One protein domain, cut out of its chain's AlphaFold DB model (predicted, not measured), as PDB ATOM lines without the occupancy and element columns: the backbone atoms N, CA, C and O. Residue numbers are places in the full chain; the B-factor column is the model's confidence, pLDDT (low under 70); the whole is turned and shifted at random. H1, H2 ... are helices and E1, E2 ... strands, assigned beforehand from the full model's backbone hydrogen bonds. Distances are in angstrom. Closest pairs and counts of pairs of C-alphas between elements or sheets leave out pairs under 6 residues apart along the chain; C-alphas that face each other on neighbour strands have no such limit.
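AT A GLANCE: This is residues 26 to 123 of the 126 residues of the protein "DUF4143 domain-containing protein" of Gammaproteobacteria bacterium RIFOXYB2_FULL_38_6 (UniProt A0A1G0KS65). A small, strongly twisted sheet of four strands has the long helix H4 packed on one face. Along the longest axis, short H1 with the loop before it makes one end, and H2 and H3 reach away from the sheet as an arm at the other; across that axis, the tip of the hairpin E3 and E4, residues 111 to 116, sticks out one way and residues 96 to 101, after H4, the other way. The printed part has 98 residues, with four named helices and four named strands in the order E1 H1 E2 H2 H3 H4 E3 E4. The mixed sheet runs E2 E1 E3 E4, and the class is mixed, helices and strands. The whole is loose and flat, with a radius of gyration of the C-alphas of 15.6 A and spans of 47 by 43 by 20 A.

IN THESE COORDINATES: E1 is residues 27 to 33, 18.9 A long, with C-alpha 27 at (193.744, -31.215, 24.583). E2 is residues 44 to 53, 20.6 A long, and bends by 86 degrees at residue 47. E3 is residues 105 to 112, 23.7 A long, and E4 is residues 115 to 122, 19.6 A long, with C-alpha 122 at (180.361, -30.595, 36.863). H4 is residues 81 to 95, 20.6 A long, with C-alpha 81 at (200.111, -28.561, 42.133). H1 is residues 40 to 43, H2 residues 56 to 62 and H3 residues 67 to 72.

HOW THE PARTS SIT: Inner strands E1 and E3 are parallel at 47 degrees, with N 31 and O 105 3.0 A apart. Edge strand E2 is antiparallel to E1 at 147 degrees, with N 30 and O 50 2.8 A apart. E3 and edge strand E4 form an antiparallel hairpin at 174 degrees, with N 110 and O 117 2.8 A apart. H4 is on one face of the sheet, which gives two layers, a helix layer and a sheet layer; the closest C-alphas of H4 and E2 are those of Ser 87 and Ile 52, 5.5 A apart. H1 is on the sheet at a height of 8.1 A, only just over E1, on which 3 of its 4 C-alphas fall. H2 is not on the sheet and only just touches H4, with 3 pairs of C-alphas within 8 A, the closest being Val 56 and Phe 88 at 6.2 A; H4 meets it with residues 84 to 88 alone, at a steep tilt of 62 degrees, opposite ways. H3 touches no helix and is only just apart from H2, the closest C-alphas being 8.1 A apart. In H2, H3 and H4 every O i to N i+4 pair is within hydrogen-bond range; H1 is too short for one.

THE WHOLE: The C-alphas farthest apart are Gly 37 and Leu 72, 46.6 A. The printed part has no cut and no long link. Residues 71 to 76 stand free too. Mean pLDDT of the printed part is 87.9; residues 67, 69 to 71 and 73 to 77 are under 70.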
ATOM      1  N   ILE A  26     194.829 -34.059  21.740       95.50
ATOM      2  CA  ILE A  26     195.972 -33.556  22.522       95.50
ATOM      3  C   ILE A  26     195.507 -32.697  23.701       95.50
ATOM      4  O   ILE A  26     196.181 -32.616  24.730       95.50
ATOM      5  N   ILE A  27     194.359 -32.040  23.548       95.62
ATOM      6  CA  ILE A  27     193.744 -31.215  24.583       95.62
ATOM      7  C   ILE A  27     192.253 -31.507  24.687       95.62
ATOM      8  O   ILE A  27     191.620 -31.901  23.709       95.62
ATOM      9  N   HIS A  28     191.684 -31.196  25.847       95.50
ATOM     10  CA  HIS A  28     190.247 -31.177  26.073       95.50
ATOM     11  C   HIS A  28     189.828 -29.815  26.617       95.50
ATOM     12  O   HIS A  28     190.430 -29.290  27.560       95.50
ATOM     13  N   ARG A  29     188.786 -29.228  26.025       95.81
ATOM     14  CA  ARG A  29     188.138 -28.039  26.584       95.81
ATOM     15  C   ARG A  29     187.180 -28.460  27.689       95.81
ATOM     16  O   ARG A  29     186.420 -29.403  27.517       95.81
ATOM     17  N   VAL A  30     187.199 -27.737  28.802       96.75
ATOM     18  CA  VAL A  30     186.243 -27.871  29.908       96.75
ATOM     19  C   VAL A  30     185.370 -26.625  29.878       96.75
ATOM     20  O   VAL A  30     185.843 -25.538  30.217       96.75
ATOM     21  N   TYR A  31     184.135 -26.738  29.395       96.56
ATOM     22  CA  TYR A  31     183.294 -25.565  29.147       96.56
ATOM     23  C   TYR A  31     182.584 -25.076  30.398       96.56
ATOM     24  O   TYR A  31     182.173 -25.855  31.251       96.56
ATOM     25  N   TYR A  32     182.374 -23.768  30.478       96.50
ATOM     26  CA  TYR A  32     181.471 -23.220  31.474       96.50
ATOM     27  C   TYR A  32     180.038 -23.674  31.185       96.50
ATOM     28  O   TYR A  32     179.563 -23.495  30.061       96.50
ATOM     29  N   SER A  33     179.340 -24.149  32.214       95.62
ATOM     30  CA  SER A  33     177.884 -24.322  32.222       95.62
ATOM     31  C   SER A  33     177.296 -23.674  33.477       95.62
ATOM     32  O   SER A  33     177.916 -23.705  34.546       95.62
ATOM     33  N   SER A  34     176.101 -23.073  33.380       92.19
ATOM     34  CA  SER A  34     175.418 -22.563  34.578       92.19
ATOM     35  C   SER A  34     174.903 -23.667  35.496       92.19
ATOM     36  O   SER A  34     174.681 -23.385  36.675       92.19
ATOM     37  N   GLY A  35     174.766 -24.899  34.992       91.38
ATOM     38  CA  GLY A  35     174.364 -26.069  35.776       91.38
ATOM     39  C   GLY A  35     172.962 -25.973  36.387       91.38
ATOM     40  O   GLY A  35     172.692 -26.647  37.376       91.38
ATOM     41  N   GLN A  36     172.088 -25.121  35.848       90.19
ATOM     42  CA  GLN A  36     170.704 -24.924  36.297       90.19
ATOM     43  C   GLN A  36     169.726 -25.905  35.636       90.19
ATOM     44  O   GLN A  36     168.604 -26.067  36.116       90.19
ATOM     45  N   GLY A  37     170.144 -26.570  34.558       87.38
ATOM     46  CA  GLY A  37     169.319 -27.498  33.795       87.38
ATOM     47  C   GLY A  37     170.098 -28.690  33.245       87.38
ATOM     48  O   GLY A  37     171.327 -28.731  33.272       87.38
ATOM     49  N   ILE A  38     169.345 -29.664  32.731       90.00
ATOM     50  CA  ILE A  38     169.864 -30.828  32.009       90.00
ATOM     51  C   ILE A  38     169.319 -30.839  30.564       90.00
ATOM     52  O   ILE A  38     168.157 -30.476  30.361       90.00
ATOM     53  N   PRO A  39     170.112 -31.268  29.562       91.69
ATOM     54  CA  PRO A  39     171.519 -31.647  29.684       91.69
ATOM     55  C   PRO A  39     172.415 -30.436  29.993       91.69
ATOM     56  O   PRO A  39     172.109 -29.328  29.555       91.69
ATOM     57  N   LEU A  40     173.528 -30.640  30.711       92.31
ATOM     58  CA  LEU A  40     174.461 -29.550  31.073       92.31
ATOM     59  C   LEU A  40     174.947 -28.742  29.857       92.31
ATOM     60  O   LEU A  40     175.245 -27.552  29.985       92.31
ATOM     61  N   ASP A  41     174.988 -29.384  28.688       91.88
ATOM     62  CA  ASP A  41     175.379 -28.787  27.412       91.88
ATOM     63  C   ASP A  41     174.434 -27.668  26.938       91.88
ATOM     64  O   ASP A  41     174.856 -26.728  26.267       91.88
ATOM     65  N   ALA A  42     173.155 -27.720  27.329       92.06
ATOM     66  CA  ALA A  42     172.148 -26.739  26.918       92.06
ATOM     67  C   ALA A  42     172.423 -25.327  27.463       92.06
ATOM     68  O   ALA A  42     171.945 -24.340  26.904       92.06
ATOM     69  N   GLU A  43     173.199 -25.222  28.542       90.31
ATOM     70  CA  GLU A  43     173.502 -23.962  29.225       90.31
ATOM     71  C   GLU A  43     174.964 -23.523  29.077       90.31
ATOM     72  O   GLU A  43     175.474 -22.690  29.834       90.31
ATOM     73  N   VAL A  44     175.668 -24.094  28.101       94.31
ATOM     74  CA  VAL A  44     177.082 -23.816  27.894       94.31
ATOM     75  C   VAL A  44     177.303 -22.424  27.318       94.31
ATOM     76  O   VAL A  44     176.659 -21.987  26.364       94.31
ATOM     77  N   ASN A  45     178.320 -21.738  27.837       92.56
ATOM     78  CA  ASN A  45     178.880 -20.561  27.184       92.56
ATOM     79  C   ASN A  45     180.252 -20.887  26.594       92.56
ATOM     80  O   ASN A  45     181.272 -20.747  27.265       92.56
ATOM     81  N   HIS A  46     180.299 -21.227  25.302       89.88
ATOM     82  CA  HIS A  46     181.535 -21.616  24.601       89.88
ATOM     83  C   HIS A  46     182.627 -20.532  24.550       89.88
ATOM     84  O   HIS A  46     183.736 -20.790  24.081       89.88
ATOM     85  N   ARG A  47     182.346 -19.302  25.007       89.56
ATOM     86  CA  ARG A  47     183.377 -18.266  25.177       89.56
ATOM     87  C   ARG A  47     184.264 -18.502  26.397       89.56
ATOM     88  O   ARG A  47     185.366 -17.962  26.416       89.56
ATOM     89  N   TYR A  48     183.793 -19.267  27.378       92.19
ATOM     90  CA  TYR A  48     184.501 -19.541  28.621       92.19
ATOM     91  C   TYR A  48     184.762 -21.037  28.736       92.19
ATOM     92  O   TYR A  48     183.839 -21.850  28.774       92.19
ATOM     93  N   PHE A  49     186.037 -21.394  28.763       95.12
ATOM     94  CA  PHE A  49     186.480 -22.765  28.944       95.12
ATOM     95  C   PHE A  49     187.870 -22.785  29.574       95.12
ATOM     96  O   PHE A  49     188.686 -21.892  29.325       95.12
ATOM     97  N   LYS A  50     188.140 -23.822  30.365       94.94
ATOM     98  CA  LYS A  50     189.501 -24.233  30.717       94.94
ATOM     99  C   LYS A  50     190.017 -25.203  29.653       94.94
ATOM    100  O   LYS A  50     189.239 -25.749  28.870       94.94
ATOM    101  N   ILE A  51     191.327 -25.408  29.608       95.06
ATOM    102  CA  ILE A  51     191.957 -26.413  28.747       95.06
ATOM    103  C   ILE A  51     192.758 -27.340  29.647       95.06
ATOM    104  O   ILE A  51     193.575 -26.863  30.434       95.06
ATOM    105  N   ILE A  52     192.556 -28.642  29.487       96.19
ATOM    106  CA  ILE A  52     193.423 -29.667  30.064       96.19
ATOM    107  C   ILE A  52     194.159 -30.394  28.939       96.19
ATOM    108  O   ILE A  52     193.651 -30.529  27.825       96.19
ATOM    109  N   PHE A  53     195.390 -30.809  29.218       95.75
ATOM    110  CA  PHE A  53     196.206 -31.583  28.285       95.75
ATOM    111  C   PHE A  53     195.841 -33.069  28.372       95.75
ATOM    112  O   PHE A  53     195.279 -33.498  29.378       95.75
ATOM    113  N   VAL A  54     196.201 -33.853  27.357       94.56
ATOM    114  CA  VAL A  54     195.932 -35.302  27.312       94.56
ATOM    115  C   VAL A  54     196.522 -36.066  28.503       94.56
ATOM    116  O   VAL A  54     195.895 -36.988  29.005       94.56
ATOM    117  N   ASP A  55     197.694 -35.655  28.991       93.88
ATOM    118  CA  ASP A  55     198.384 -36.297  30.111       93.88
ATOM    119  C   ASP A  55     199.165 -35.259  30.932       93.88
ATOM    120  O   ASP A  55     199.835 -34.379  30.381       93.88
ATOM    121  N   VAL A  56     199.069 -35.320  32.263       90.56
ATOM    122  CA  VAL A  56     199.733 -34.337  33.135       90.56
ATOM    123  C   VAL A  56     201.257 -34.424  33.074       90.56
ATOM    124  O   VAL A  56     201.908 -33.379  33.087       90.56
ATOM    125  N   ALA A  57     201.845 -35.615  32.965       87.94
ATOM    126  CA  ALA A  57     203.291 -35.800  32.891       87.94
ATOM    127  C   ALA A  57     203.848 -35.334  31.537       87.94
ATOM    128  O   ALA A  57     204.885 -34.665  31.492       87.94
ATOM    129  N   LEU A  58     203.132 -35.592  30.440       91.88
ATOM    130  CA  LEU A  58     203.459 -35.033  29.128       91.88
ATOM    131  C   LEU A  58     203.355 -33.507  29.144       91.88
ATOM    132  O   LEU A  58     204.256 -32.839  28.641       91.88
ATOM    133  N   ALA A  59     202.324 -32.942  29.778       89.88
ATOM    134  CA  ALA A  59     202.197 -31.494  29.923       89.88
ATOM    135  C   ALA A  59     203.389 -30.889  30.680       89.88
ATOM    136  O   ALA A  59     203.964 -29.900  30.229       89.88
ATOM    137  N   GLN A  60     203.808 -31.499  31.797       85.75
ATOM    138  CA  GLN A  60     204.998 -31.043  32.529       85.75
ATOM    139  C   GLN A  60     206.273 -31.162  31.676       85.75
ATOM    140  O   GLN A  60     207.120 -30.272  31.709       85.75
ATOM    141  N   THR A  61     206.390 -32.234  30.886       86.94
ATOM    142  CA  THR A  61     207.540 -32.482  30.003       86.94
ATOM    143  C   THR A  61     207.639 -31.428  28.901       86.94
ATOM    144  O   THR A  61     208.716 -30.893  28.652       86.94
ATOM    145  N   VAL A  62     206.515 -31.068  28.273       89.44
ATOM    146  CA  VAL A  62     206.446 -29.986  27.273       89.44
ATOM    147  C   VAL A  62     206.827 -28.637  27.887       89.44
ATOM    148  O   VAL A  62     207.481 -27.827  27.232       89.44
ATOM    149  N   LEU A  63     206.472 -28.409  29.155       84.88
ATOM    150  CA  LEU A  63     206.875 -27.227  29.923       84.88
ATOM    151  C   LEU A  63     208.332 -27.276  30.415       84.88
ATOM    152  O   LEU A  63     208.761 -26.341  31.089       84.88
ATOM    153  N   GLN A  64     209.086 -28.327  30.071       85.06
ATOM    154  CA  GLN A  64     210.490 -28.526  30.449       85.06
ATOM    155  C   GLN A  64     210.718 -28.499  31.968       85.06
ATOM    156  O   GLN A  64     211.755 -28.047  32.445       85.06
ATOM    157  N   LEU A  65     209.741 -28.978  32.740       77.50
ATOM    158  CA  LEU A  65     209.880 -29.080  34.188       77.50
ATOM    159  C   LEU A  65     210.742 -30.293  34.541       77.50
ATOM    160  O   LEU A  65     210.503 -31.404  34.060       77.50
ATOM    161  N   GLU A  66     211.756 -30.090  35.385       71.00
ATOM    162  CA  GLU A  66     212.653 -31.171  35.779       71.00
ATOM    163  C   GLU A  66     211.927 -32.173  36.685       71.00
ATOM    164  O   GLU A  66     211.614 -31.900  37.842       71.00
ATOM    165  N   LEU A  67     211.723 -33.394  36.179       69.38
ATOM    166  CA  LEU A  67     211.144 -34.510  36.940       69.38
ATOM    167  C   LEU A  67     211.913 -34.783  38.247       69.38
ATOM    168  O   LEU A  67     211.355 -35.260  39.235       69.38
ATOM    169  N   LYS A  68     213.207 -34.446  38.251       71.44
ATOM    170  CA  LYS A  68     214.095 -34.531  39.406       71.44
ATOM    171  C   LYS A  68     213.584 -33.709  40.591       71.44
ATOM    172  O   LYS A  68     213.656 -34.194  41.716       71.44
ATOM    173  N   ASP A  69     213.021 -32.527  40.357       68.81
ATOM    174  CA  ASP A  69     212.456 -31.693  41.423       68.81
ATOM    175  C   ASP A  69     211.215 -32.344  42.034       68.81
ATOM    176  O   ASP A  69     211.026 -32.318  43.249       68.81
ATOM    177  N   TRP A  70     210.421 -33.021  41.204       68.31
ATOM    178  CA  TRP A  70     209.242 -33.773  41.626       68.31
ATOM    179  C   TRP A  70     209.613 -34.968  42.520       68.31
ATOM    180  O   TRP A  70     209.010 -35.176  43.574       68.31
ATOM    181  N   ILE A  71     210.629 -35.735  42.111       69.81
ATOM    182  CA  ILE A  71     211.056 -36.978  42.774       69.81
ATOM    183  C   ILE A  71     211.907 -36.697  44.019       69.81
ATOM    184  O   ILE A  71     211.733 -37.361  45.040       69.81
ATOM    185  N   LEU A  72     212.837 -35.738  43.951       71.31
ATOM    186  CA  LEU A  72     213.846 -35.525  44.996       71.31
ATOM    187  C   LEU A  72     213.467 -34.454  46.017       71.31
ATOM    188  O   LEU A  72     213.870 -34.561  47.172       71.31
ATOM    189  N   GLN A  73     212.732 -33.413  45.615       66.06
ATOM    190  CA  GLN A  73     212.427 -32.267  46.487       66.06
ATOM    191  C   GLN A  73     211.001 -32.328  47.067       66.06
ATOM    192  O   GLN A  73     210.626 -31.545  47.944       66.06
ATOM    193  N   GLY A  74     210.217 -33.323  46.641       60.81
ATOM    194  CA  GLY A  74     208.914 -33.646  47.197       60.81
ATOM    195  C   GLY A  74     207.878 -32.533  47.033       60.81
ATOM    196  O   GLY A  74     207.917 -31.695  46.137       60.81
ATOM    197  N   LYS A  75     206.884 -32.526  47.924       57.03
ATOM    198  CA  LYS A  75     205.717 -31.637  47.849       57.03
ATOM    199  C   LYS A  75     206.049 -30.135  48.023       57.03
ATOM    200  O   LYS A  75     205.126 -29.341  47.912       57.03
ATOM    201  N   HIS A  76     207.264 -29.690  48.305       58.84
ATOM    202  CA  HIS A  76     207.472 -28.276  48.662       58.84
ATOM    203  C   HIS A  76     207.875 -27.367  47.492       58.84
ATOM    204  O   HIS A  76     207.813 -26.151  47.642       58.84
ATOM    205  N   THR A  77     208.181 -27.923  46.317       62.84
ATOM    206  CA  THR A  77     208.747 -27.167  45.180       62.84
ATOM    207  C   THR A  77     207.785 -26.884  44.029       62.84
ATOM    208  O   THR A  77     208.087 -26.083  43.148       62.84
ATOM    209  N   LEU A  78     206.619 -27.530  44.003       70.12
ATOM    210  CA  LEU A  78     205.699 -27.436  42.870       70.12
ATOM    211  C   LEU A  78     204.633 -26.372  43.130       70.12
ATOM    212  O   LEU A  78     203.610 -26.637  43.760       70.12
ATOM    213  N   ASN A  79     204.845 -25.164  42.618       75.50
ATOM    214  CA  ASN A  79     203.878 -24.067  42.754       75.50
ATOM    215  C   ASN A  79     202.560 -24.330  41.998       75.50
ATOM    216  O   ASN A  79     201.540 -23.722  42.302       75.50
ATOM    217  N   ASN A  80     202.564 -25.244  41.023       79.56
ATOM    218  CA  ASN A  80     201.452 -25.535  40.111       79.56
ATOM    219  C   ASN A  80     200.637 -26.789  40.484       79.56
ATOM    220  O   ASN A  80     199.859 -27.280  39.670       79.56
ATOM    221  N   LYS A  81     200.788 -27.322  41.702       84.81
ATOM    222  CA  LYS A  81     200.111 -28.561  42.133       84.81
ATOM    223  C   LYS A  81     198.600 -28.543  42.015       84.81
ATOM    224  O   LYS A  81     198.043 -29.581  41.691       84.81
ATOM    225  N   GLY A  82     197.965 -27.406  42.314       87.69
ATOM    226  CA  GLY A  82     196.516 -27.250  42.169       87.69
ATOM    227  C   GLY A  82     196.104 -27.536  40.730       87.69
ATOM    228  O   GLY A  82     195.395 -28.498  40.479       87.69
ATOM    229  N   ASN A  83     196.711 -26.820  39.781       88.94
ATOM    230  CA  ASN A  83     196.459 -26.993  38.350       88.94
ATOM    231  C   ASN A  83     196.773 -28.413  37.847       88.94
ATOM    232  O   ASN A  83     196.052 -28.936  36.998       88.94
ATOM    233  N   ILE A  84     197.849 -29.041  38.346       89.56
ATOM    234  CA  ILE A  84     198.171 -30.441  38.019       89.56
ATOM    235  C   ILE A  84     197.062 -31.357  38.531       89.56
ATOM    236  O   ILE A  84     196.601 -32.213  37.786       89.56
ATOM    237  N   MET A  85     196.629 -31.174  39.779       92.06
ATOM    238  CA  MET A  85     195.596 -32.000  40.393       92.06
ATOM    239  C   MET A  85     194.250 -31.823  39.688       92.06
ATOM    240  O   MET A  85     193.608 -32.810  39.358       92.06
ATOM    241  N   GLU A  86     193.853 -30.588  39.386       94.94
ATOM    242  CA  GLU A  86     192.657 -30.289  38.596       94.94
ATOM    243  C   GLU A  86     192.725 -30.962  37.219       94.94
ATOM    244  O   GLU A  86     191.776 -31.628  36.814       94.94
ATOM    245  N   SER A  87     193.853 -30.856  36.510       94.88
ATOM    246  CA  SER A  87     194.021 -31.496  35.195       94.88
ATOM    247  C   SER A  87     193.972 -33.021  35.285       94.88
ATOM    248  O   SER A  87     193.329 -33.661  34.457       94.88
ATOM    249  N   PHE A  88     194.608 -33.595  36.309       95.50
ATOM    250  CA  PHE A  88     194.602 -35.031  36.576       95.50
ATOM    251  C   PHE A  88     193.183 -35.541  36.852       95.50
ATOM    252  O   PHE A  88     192.755 -36.512  36.241       95.50
ATOM    253  N   ILE A  89     192.408 -34.850  37.694       96.88
ATOM    254  CA  ILE A  89     191.005 -35.215  37.941       96.88
ATOM    255  C   ILE A  89     190.174 -35.140  36.657       96.88
ATOM    256  O   ILE A  89     189.354 -36.022  36.421       96.88
ATOM    257  N   GLY A  90     190.403 -34.148  35.793       96.25
ATOM    258  CA  GLY A  90     189.736 -34.077  34.489       96.25
ATOM    259  C   GLY A  90     190.052 -35.272  33.587       96.25
ATOM    260  O   GLY A  90     189.151 -35.812  32.947       96.25
ATOM    261  N   GLN A  91     191.311 -35.717  33.568       95.62
ATOM    262  CA  GLN A  91     191.741 -36.910  32.827       95.62
ATOM    263  C   GLN A  91     191.086 -38.181  33.371       95.62
ATOM    264  O   GLN A  91     190.544 -38.960  32.592       95.62
ATOM    265  N   GLU A  92     191.062 -38.358  34.694       95.75
ATOM    266  CA  GLU A  92     190.386 -39.491  35.333       95.75
ATOM    267  C   GLU A  92     188.888 -39.490  35.005       95.75
ATOM    268  O   GLU A  92     188.350 -40.508  34.578       95.75
ATOM    269  N   LEU A  93     188.213 -38.339  35.114       95.00
ATOM    270  CA  LEU A  93     186.801 -38.221  34.748       95.00
ATOM    271  C   LEU A  93     186.557 -38.655  33.300       95.00
ATOM    272  O   LEU A  93     185.611 -39.396  33.061       95.00
ATOM    273  N   LEU A  94     187.395 -38.250  32.344       93.19
ATOM    274  CA  LEU A  94     187.282 -38.704  30.952       93.19
ATOM    275  C   LEU A  94     187.523 -40.212  30.809       93.19
ATOM    276  O   LEU A  94     186.800 -40.870  30.064       93.19
ATOM    277  N   ALA A  95     188.500 -40.763  31.529       92.50
ATOM    278  CA  ALA A  95     188.867 -42.175  31.456       92.50
ATOM    279  C   ALA A  95     187.785 -43.122  32.006       92.50
ATOM    280  O   ALA A  95     187.654 -44.241  31.512       92.50
ATOM    281  N   TYR A  96     187.004 -42.692  33.003       91.81
ATOM    282  CA  TYR A  96     185.916 -43.495  33.581       91.81
ATOM    283  C   TYR A  96     184.599 -43.451  32.790       91.81
ATOM    284  O   TYR A  96     183.654 -44.156  33.150       91.81
ATOM    285  N   HIS A  97     184.506 -42.642  31.735       88.56
ATOM    286  CA  HIS A  97     183.325 -42.598  30.876       88.56
ATOM    287  C   HIS A  97     183.368 -43.653  29.756       88.56
ATOM    288  O   HIS A  97     184.387 -44.297  29.519       88.56
ATOM    289  N   ASP A  98     182.237 -43.836  29.063       88.81
ATOM    290  CA  ASP A  98     182.136 -44.759  27.926       88.81
ATOM    291  C   ASP A  98     183.159 -44.385  26.831       88.81
ATOM    292  O   ASP A  98     183.049 -43.301  26.245       88.81
ATOM    293  N   PRO A  99     184.125 -45.269  26.506       86.06
ATOM    294  CA  PRO A  99     185.157 -44.995  25.508       86.06
ATOM    295  C   PRO A  99     184.609 -44.881  24.078       86.06
ATOM    296  O   PRO A  99     185.322 -44.432  23.181       86.06
ATOM    297  N   HIS A 100     183.360 -45.286  23.833       88.06
ATOM    298  CA  HIS A 100     182.698 -45.166  22.536       88.06
ATOM    299  C   HIS A 100     181.953 -43.839  22.352       88.06
ATOM    300  O   HIS A 100     181.436 -43.583  21.262       88.06
ATOM    301  N   GLN A 101     181.907 -42.985  23.378       83.88
ATOM    302  CA  GLN A 101     181.240 -41.689  23.330       83.88
ATOM    303  C   GLN A 101     182.205 -40.564  23.685       83.88
ATOM    304  O   GLN A 101     182.915 -40.610  24.689       83.88
ATOM    305  N   GLN A 102     182.193 -39.502  22.880       80.06
ATOM    306  CA  GLN A 102     182.949 -38.303  23.206       80.06
ATOM    307  C   GLN A 102     182.291 -37.597  24.394       80.06
ATOM    308  O   GLN A 102     181.213 -37.019  24.264       80.06
ATOM    309  N   HIS A 103     182.958 -37.640  25.543       89.00
ATOM    310  CA  HIS A 103     182.486 -36.985  26.752       89.00
ATOM    311  C   HIS A 103     183.017 -35.560  26.858       89.00
ATOM    312  O   HIS A 103     184.213 -35.297  26.716       89.00
ATOM    313  N   GLN A 104     182.097 -34.639  27.121       93.12
ATOM    314  CA  GLN A 104     182.391 -33.236  27.337       93.12
ATOM    315  C   GLN A 104     182.441 -32.957  28.842       93.12
ATOM    316  O   GLN A 104     181.522 -33.306  29.579       93.12
ATOM    317  N   LEU A 105     183.516 -32.315  29.299       95.31
ATOM    318  CA  LEU A 105     183.632 -31.844  30.676       95.31
ATOM    319  C   LEU A 105     183.083 -30.426  30.809       95.31
ATOM    320  O   LEU A 105     183.256 -29.595  29.906       95.31
ATOM    321  N   TYR A 106     182.504 -30.138  31.969       96.56
ATOM    322  CA  TYR A 106     181.975 -28.825  32.308       96.56
ATOM    323  C   TYR A 106     182.550 -28.337  33.631       96.56
ATOM    324  O   TYR A 106     182.890 -29.147  34.485       96.56
ATOM    325  N   TYR A 107     182.627 -27.025  33.819       97.12
ATOM    326  CA  TYR A 107     182.936 -26.394  35.101       97.12
ATOM    327  C   TYR A 107     181.894 -25.320  35.411       97.12
ATOM    328  O   TYR A 107     181.194 -24.831  34.517       97.12
ATOM    329  N   TRP A 108     181.812 -24.926  36.677       96.06
ATOM    330  CA  TRP A 108     180.931 -23.853  37.116       96.06
ATOM    331  C   TRP A 108     181.711 -22.772  37.836       96.06
ATOM    332  O   TRP A 108     182.614 -23.044  38.621       96.06
ATOM    333  N   MET A 109     181.308 -21.526  37.614       93.62
ATOM    334  CA  MET A 109     181.819 -20.400  38.380       93.62
ATOM    335  C   MET A 109     180.738 -19.354  38.616       93.62
ATOM    336  O   MET A 109     179.855 -19.124  37.784       93.62
ATOM    337  N   ARG A 110     180.872 -18.645  39.733       88.81
ATOM    338  CA  ARG A 110     180.133 -17.425  40.040       88.81
ATOM    339  C   ARG A 110     181.120 -16.309  40.331       88.81
ATOM    340  O   ARG A 110     181.882 -16.399  41.287       88.81
ATOM    341  N   SER A 111     181.021 -15.224  39.565       81.12
ATOM    342  CA  SER A 111     181.772 -13.989  39.795       81.12
ATOM    343  C   SER A 111     180.814 -12.845  40.133       81.12
ATOM    344  O   SER A 111     180.177 -12.273  39.248       81.12
ATOM    345  N   ALA A 112     180.722 -12.493  41.415       86.19
ATOM    346  CA  ALA A 112     180.013 -11.315  41.913       86.19
ATOM    347  C   ALA A 112     180.989 -10.354  42.613       86.19
ATOM    348  O   ALA A 112     182.051 -10.768  43.075       86.19
ATOM    349  N   LYS A 113     180.608  -9.072  42.736       82.25
ATOM    350  CA  LYS A 113     181.474  -7.966  43.206       82.25
ATOM    351  C   LYS A 113     182.256  -8.265  44.500       82.25
ATOM    352  O   LYS A 113     183.354  -7.752  44.641       82.25
ATOM    353  N   ASN A 114     181.722  -9.107  45.391       87.56
ATOM    354  CA  ASN A 114     182.364  -9.537  46.642       87.56
ATOM    355  C   ASN A 114     182.238 -11.053  46.906       87.56
ATOM    356  O   ASN A 114     182.328 -11.492  48.048       87.56
ATOM    357  N   SER A 115     181.948 -11.869  45.889       86.44
ATOM    358  CA  SER A 115     181.837 -13.321  46.066       86.44
ATOM    359  C   SER A 115     182.308 -14.039  44.814       86.44
ATOM    360  O   SER A 115     181.733 -13.859  43.741       86.44
ATOM    361  N   HIS A 116     183.341 -14.857  44.983       89.38
ATOM    362  CA  HIS A 116     183.800 -15.812  43.986       89.38
ATOM    363  C   HIS A 116     183.590 -17.222  44.520       89.38
ATOM    364  O   HIS A 116     183.896 -17.501  45.678       89.38
ATOM    365  N   ALA A 117     183.034 -18.080  43.680       93.31
ATOM    366  CA  ALA A 117     182.944 -19.506  43.930       93.31
ATOM    367  C   ALA A 117     183.166 -20.232  42.610       93.31
ATOM    368  O   ALA A 117     182.740 -19.750  41.558       93.31
ATOM    369  N   GLU A 118     183.823 -21.376  42.682       93.62
ATOM    370  CA  GLU A 118     184.180 -22.176  41.525       93.62
ATOM    371  C   GLU A 118     184.062 -23.653  41.886       93.62
ATOM    372  O   GLU A 118     184.355 -24.052  43.013       93.62
ATOM    373  N   ILE A 119     183.573 -24.432  40.929       95.31
ATOM    374  CA  ILE A 119     183.562 -25.888  40.957       95.31
ATOM    375  C   ILE A 119     184.300 -26.322  39.693       95.31
ATOM    376  O   ILE A 119     183.853 -26.009  38.586       95.31
ATOM    377  N   ASP A 120     185.417 -27.030  39.862       95.06
ATOM    378  CA  ASP A 120     186.312 -27.382  38.752       95.06
ATOM    379  C   ASP A 120     185.680 -28.322  37.737       95.06
ATOM    380  O   ASP A 120     185.942 -28.188  36.543       95.06
ATOM    381  N   TYR A 121     184.818 -29.228  38.207       96.38
ATOM    382  CA  TYR A 121     184.102 -30.163  37.355       96.38
ATOM    383  C   TYR A 121     182.646 -30.330  37.782       96.38
ATOM    384  O   TYR A 121     182.341 -30.621  38.938       96.38
ATOM    385  N   LEU A 122     181.753 -30.182  36.812       94.69
ATOM    386  CA  LEU A 122     180.361 -30.595  36.863       94.69
ATOM    387  C   LEU A 122     180.189 -31.815  35.961       94.69
ATOM    388  O   LEU A 122     180.557 -31.782  34.786       94.69
ATOM    389  N   ILE A 123     179.588 -32.865  36.507       91.62
ATOM    390  CA  ILE A 123     179.226 -34.074  35.771       91.62
ATOM    391  C   ILE A 123     177.727 -34.308  35.888       91.62
ATOM    392  O   ILE A 123     177.123 -34.043  36.927       91.62
TER     393      ILE A 123